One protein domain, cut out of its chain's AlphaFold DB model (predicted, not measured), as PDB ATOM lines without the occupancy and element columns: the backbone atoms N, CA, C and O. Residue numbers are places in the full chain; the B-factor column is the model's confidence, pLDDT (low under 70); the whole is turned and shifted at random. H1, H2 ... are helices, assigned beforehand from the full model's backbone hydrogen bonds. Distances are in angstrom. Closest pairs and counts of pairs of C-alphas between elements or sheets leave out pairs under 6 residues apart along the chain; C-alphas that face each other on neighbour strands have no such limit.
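This is residues 18 to 62 of the 63 residues of an uncharacterized protein of Streptomyces bauhiniae (UniProt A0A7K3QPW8). Three short helices, H1, H2 and H3, make a small cluster, and H4, the longest helix, is a separate arm; residues 46 to 52 and 54 to 62 stick out free. The 45 printed residues include four named helices, H1 to H4 in chain order, and no named strand: all helix. The whole is loose, radius of gyration of the C-alphas 13.3 A, and flat, 37 by 21 by 9 A.

H1, residues 18 to 25, touches H2, residues 33 to 37; their closest C-alphas, Thr 25 and Thr 36, are 4.8 A apart. H1 touches H3, residues 39 to 42; their closest C-alphas, Leu 24 and Ala 39, are 5.6 A apart. H2 and H3 meet only through their link. H4, residues 47 to 60, is apart from H1, H2 and H3. Every O i to N i+4 pair is within hydrogen-bond range in H1, H2 and H4; H3 is too short for one.

H1 begins at C-alpha 18 (124.622, 115.270, 133.765). From first to last C-alpha, H1 measures 10.5 A, H2 6.1 A, H3 5.1 A and H4 20.1 A, ending at C-alpha 60 (140.339, 102.626, 109.890).

The farthest C-alphas, Thr 26 and Leu 62, are 37.9 A apart. The printed part has no cut and no long link. No printed residue is under 70 in pLDDT.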
ATOM      1  N   THR A  18     125.630 114.202 133.695       88.31
ATOM      2  CA  THR A  18     124.622 115.270 133.765       88.31
ATOM      3  C   THR A  18     125.254 116.605 134.142       88.31
ATOM      4  O   THR A  18     124.948 117.625 133.528       88.31
ATOM      5  N   ASP A  19     126.190 116.588 135.093       89.62
ATOM      6  CA  ASP A  19     126.941 117.776 135.511       89.62
ATOM      7  C   ASP A  19     127.843 118.290 134.380       89.62
ATOM      8  O   ASP A  19     127.853 119.481 134.063       89.62
ATOM      9  N   LEU A  20     128.523 117.383 133.671       89.69
ATOM     10  CA  LEU A  20     129.315 117.759 132.500       89.69
ATOM     11  C   LEU A  20     128.442 118.356 131.381       89.69
ATOM     12  O   LEU A  20     128.798 119.388 130.815       89.69
ATOM     13  N   LEU A  21     127.286 117.756 131.081       93.00
ATOM     14  CA  LEU A  21     126.343 118.277 130.085       93.00
ATOM     15  C   LEU A  21     125.846 119.674 130.467       93.00
ATOM     16  O   LEU A  21     125.823 120.579 129.629       93.00
ATOM     17  N   HIS A  22     125.491 119.868 131.736       92.25
ATOM     18  CA  HIS A  22     125.084 121.167 132.252       92.25
ATOM     19  C   HIS A  22     126.200 122.203 132.062       92.25
ATOM     20  O   HIS A  22     125.986 123.219 131.405       92.25
ATOM     21  N   ARG A  23     127.428 121.911 132.509       93.12
ATOM     22  CA  ARG A  23     128.577 122.818 132.338       93.12
ATOM     23  C   ARG A  23     128.791 123.211 130.875       93.12
ATOM     24  O   ARG A  23     128.938 124.395 130.586       93.12
ATOM     25  N   LEU A  24     128.750 122.250 129.950       94.25
ATOM     26  CA  LEU A  24     128.970 122.510 128.521       94.25
ATOM     27  C   LEU A  24     127.847 123.335 127.878       94.25
ATOM     28  O   LEU A  24     128.130 124.176 127.027       94.25
ATOM     29  N   THR A  25     126.591 123.131 128.286       94.50
ATOM     30  CA  THR A  25     125.446 123.907 127.771       94.50
ATOM     31  C   THR A  25     125.386 125.327 128.334       94.50
ATOM     32  O   THR A  25     124.865 126.218 127.668       94.50
ATOM     33  N   THR A  26     125.968 125.565 129.515       96.19
ATOM     34  CA  THR A  26     126.035 126.901 130.136       96.19
ATOM     35  C   THR A  26     127.180 127.785 129.642       96.19
ATOM     36  O   THR A  26     127.246 128.957 130.012       96.19
ATOM     37  N   LEU A  27     128.092 127.259 128.817       94.88
ATOM     38  CA  LEU A  27     129.185 128.063 128.273       94.88
ATOM     39  C   LEU A  27     128.643 129.213 127.403       94.88
ATOM     40  O   LEU A  27     127.642 129.041 126.704       94.88
ATOM     41  N   PRO A  28     129.310 130.381 127.372       95.62
ATOM     42  CA  PRO A  28     128.912 131.466 126.484       95.62
ATOM     43  C   PRO A  28     128.986 131.025 125.018       95.62
ATOM     44  O   PRO A  28     130.071 130.815 124.476       95.62
ATOM     45  N   ALA A  29     127.838 130.917 124.346       93.50
ATOM     46  CA  ALA A  29     127.767 130.444 122.961       93.50
ATOM     47  C   ALA A  29     128.511 131.351 121.962       93.50
ATOM     48  O   ALA A  29     128.901 130.895 120.894       93.50
ATOM     49  N   THR A  30     128.744 132.620 122.309       95.81
ATOM     50  CA  THR A  30     129.545 133.554 121.501       95.81
ATOM     51  C   THR A  30     131.019 133.156 121.429       95.81
ATOM     52  O   THR A  30     131.653 133.371 120.403       95.81
ATOM     53  N   ALA A  31     131.553 132.555 122.496       96.19
ATOM     54  CA  ALA A  31     132.929 132.069 122.558       96.19
ATOM     55  C   ALA A  31     133.027 130.563 122.259       96.19
ATOM     56  O   ALA A  31     134.010 130.109 121.680       96.19
ATOM     57  N   PHE A  32     131.991 129.793 122.608       96.25
ATOM     58  CA  PHE A  32     131.959 128.333 122.485       96.25
ATOM     59  C   PHE A  32     130.748 127.832 121.675       96.25
ATOM     60  O   PHE A  32     129.962 127.018 122.173       96.25
ATOM     61  N   PRO A  33     130.566 128.284 120.420       94.62
ATOM     62  CA  PRO A  33     129.372 127.970 119.633       94.62
ATOM     63  C   PRO A  33     129.256 126.479 119.299       94.62
ATOM     64  O   PRO A  33     128.158 125.931 119.268       94.62
ATOM     65  N   HIS A  34     130.385 125.806 119.059       96.25
ATOM     66  CA  HIS A  34     130.403 124.377 118.746       96.25
ATOM     67  C   HIS A  34     130.237 123.520 119.999       96.25
ATOM     68  O   HIS A  34     129.465 122.566 119.992       96.25
ATOM     69  N   THR A  35     130.903 123.883 121.094       94.44
ATOM     70  CA  THR A  35     130.829 123.128 122.347       94.44
ATOM     71  C   THR A  35     129.418 123.124 122.922       94.44
ATOM     72  O   THR A  35     128.916 122.070 123.297       94.44
ATOM     73  N   THR A  36     128.757 124.285 122.941       94.62
ATOM     74  CA  THR A  36     127.364 124.404 123.398       94.62
ATOM     75  C   THR A  36     126.407 123.638 122.486       94.62
ATOM     76  O   THR A  36     125.575 122.877 122.978       94.62
ATOM     77  N   ARG A  37     126.562 123.767 121.159       95.44
ATOM     78  CA  ARG A  37     125.739 123.059 120.165       95.44
ATOM     79  C   ARG A  37     125.841 121.536 120.281       95.44
ATOM     80  O   ARG A  37     124.821 120.866 120.180       95.44
ATOM     81  N   HIS A  38     127.043 121.003 120.499       96.25
ATOM     82  CA  HIS A  38     127.306 119.558 120.506       96.25
ATOM     83  C   HIS A  38     127.451 118.969 121.917       96.25
ATOM     84  O   HIS A  38     127.909 117.841 122.070       96.25
ATOM     85  N   ALA A  39     127.047 119.689 122.968       94.56
ATOM     86  CA  ALA A  39     127.219 119.251 124.355       94.56
ATOM     87  C   ALA A  39     126.596 117.867 124.640       94.56
ATOM     88  O   ALA A  39     127.175 117.050 125.361       94.56
ATOM     89  N   ALA A  40     125.439 117.570 124.039       92.31
ATOM     90  CA  ALA A  40     124.782 116.270 124.166       92.31
ATOM     91  C   ALA A  40     125.589 115.135 123.512       92.31
ATOM     92  O   ALA A  40     125.721 114.062 124.095       92.31
ATOM     93  N   GLU A  41     126.169 115.382 122.337       91.19
ATOM     94  CA  GLU A  41     127.002 114.416 121.610       91.19
ATOM     95  C   GLU A  41     128.332 114.182 122.338       91.19
ATOM     96  O   GLU A  41     128.721 113.037 122.564       91.19
ATOM     97  N   LEU A  42     128.978 115.255 122.805       90.19
ATOM     98  CA  LEU A  42     130.246 115.206 123.545       90.19
ATOM     99  C   LEU A  42     130.143 114.434 124.868       90.19
ATOM    100  O   LEU A  42     131.132 113.887 125.354       90.19
ATOM    101  N   THR A  43     128.947 114.387 125.454       89.00
ATOM    102  CA  THR A  43     128.661 113.642 126.688       89.00
ATOM    103  C   THR A  43     127.952 112.312 126.426       89.00
ATOM    104  O   THR A  43     127.621 111.580 127.362       89.00
ATOM    105  N   SER A  44     127.696 111.976 125.162       88.00
ATOM    106  CA  SER A  44     127.037 110.735 124.766       88.00
ATOM    107  C   SER A  44     127.961 109.517 124.884       88.00
ATOM    108  O   SER A  44     129.176 109.631 125.048       88.00
ATOM    109  N   GLY A  45     127.342 108.336 124.830       86.56
ATOM    110  CA  GLY A  45     128.036 107.059 124.920       86.56
ATOM    111  C   GLY A  45     128.504 106.698 126.330       86.56
ATOM    112  O   GLY A  45     128.752 107.540 127.201       86.56
ATOM    113  N   THR A  46     128.625 105.400 126.565       86.19
ATOM    114  CA  THR A  46     129.335 104.865 127.722       86.19
ATOM    115  C   THR A  46     130.845 105.056 127.551       86.19
ATOM    116  O   THR A  46     131.349 105.419 126.486       86.19
ATOM    117  N   THR A  47     131.610 104.795 128.612       83.19
ATOM    118  CA  THR A  47     133.076 104.715 128.504       83.19
ATOM    119  C   THR A  47     133.506 103.672 127.474       83.19
ATOM    120  O   THR A  47     134.476 103.894 126.754       83.19
ATOM    121  N   ARG A  48     132.776 102.556 127.381       86.38
ATOM    122  CA  ARG A  48     133.075 101.489 126.428       86.38
ATOM    123  C   ARG A  48     132.811 101.926 124.993       86.38
ATOM    124  O   ARG A  48     133.691 101.758 124.163       86.38
ATOM    125  N   ASP A  49     131.674 102.572 124.738       88.38
ATOM    126  CA  ASP A  49     131.325 103.042 123.390       88.38
ATOM    127  C   ASP A  49     132.398 103.996 122.848       88.38
ATOM    128  O   ASP A  49     132.818 103.887 121.699       88.38
ATOM    129  N   ARG A  50     132.902 104.901 123.699       86.06
ATOM    130  CA  ARG A  50     133.964 105.845 123.323       86.06
ATOM    131  C   ARG A  50     135.318 105.166 123.107       86.06
ATOM    132  O   ARG A  50     136.082 105.606 122.247       86.06
ATOM    133  N   PHE A  51     135.616 104.108 123.859       89.75
ATOM    134  CA  PHE A  51     136.822 103.305 123.653       89.75
ATOM    135  C   PHE A  51     136.769 102.568 122.311       89.75
ATOM    136  O   PHE A  51     137.675 102.738 121.496       89.75
ATOM    137  N   ASP A  52     135.688 101.827 122.065       93.12
ATOM    138  CA  ASP A  52     135.502 101.038 120.844       93.12
ATOM    139  C   ASP A  52     135.515 101.949 119.602       93.12
ATOM    140  O   ASP A  52     136.207 101.657 118.627       93.12
ATOM    141  N   PHE A  53     134.859 103.115 119.673       88.81
ATOM    142  CA  PHE A  53     134.908 104.142 118.626       88.81
ATOM    143  C   PHE A  53     136.334 104.632 118.332       88.81
ATOM    144  O   PHE A  53     136.741 104.702 117.175       88.81
ATOM    145  N   THR A  54     137.107 104.963 119.371       90.69
ATOM    146  CA  THR A  54     138.462 105.518 119.202       90.69
ATOM    147  C   THR A  54     139.417 104.484 118.610       90.69
ATOM    148  O   THR A  54     140.212 104.816 117.734       90.69
ATOM    149  N   VAL A  55     139.328 103.228 119.058       95.31
ATOM    150  CA  VAL A  55     140.115 102.127 118.486       95.31
ATOM    151  C   VAL A  55     139.726 101.891 117.027       95.31
ATOM    152  O   VAL A  55     140.616 101.751 116.193       95.31
ATOM    153  N   GLY A  56     138.427 101.918 116.709       95.44
ATOM    154  CA  GLY A  56     137.932 101.838 115.333       95.44
ATOM    155  C   GLY A  56     138.543 102.913 114.435       95.44
ATOM    156  O   GLY A  56     139.183 102.577 113.447       95.44
ATOM    157  N   LEU A  57     138.475 104.186 114.844       95.00
ATOM    158  CA  LEU A  57     139.073 105.300 114.094       95.00
ATOM    159  C   LEU A  57     140.572 105.118 113.818       95.00
ATOM    160  O   LEU A  57     141.051 105.467 112.741       95.00
ATOM    161  N   MET A  58     141.329 104.610 114.795       96.56
ATOM    162  CA  MET A  58     142.767 104.381 114.630       96.56
ATOM    163  C   MET A  58     143.060 103.265 113.624       96.56
ATOM    164  O   MET A  58     144.012 103.380 112.857       96.56
ATOM    165  N   ILE A  59     142.265 102.191 113.644       96.88
ATOM    166  CA  ILE A  59     142.418 101.057 112.725       96.88
ATOM    167  C   ILE A  59     141.979 101.454 111.314       96.88
ATOM    168  O   ILE A  59     142.701 101.165 110.363       96.88
ATOM    169  N   ASP A  60     140.854 102.155 111.180       94.50
ATOM    170  CA  ASP A  60     140.339 102.626 109.890       94.50
ATOM    171  C   ASP A  60     141.332 103.561 109.189       94.50
ATOM    172  O   ASP A  60     141.454 103.530 107.972       94.50
ATOM    173  N   GLY A  61     142.082 104.369 109.945       87.94
ATOM    174  CA  GLY A  61     143.115 105.251 109.393       87.94
ATOM    175  C   GLY A  61     144.411 104.552 108.967       87.94
ATOM    176  O   GLY A  61     145.303 105.219 108.441       87.94
ATOM    177  N   LEU A  62     144.555 103.249 109.228       92.25
ATOM    178  CA  LEU A  62     145.744 102.463 108.880       92.25
ATOM    179  C   LEU A  62     145.579 101.671 107.571       92.25
ATOM    180  O   LEU A  62     146.580 101.207 107.020       92.25
TER     181      LEU A  62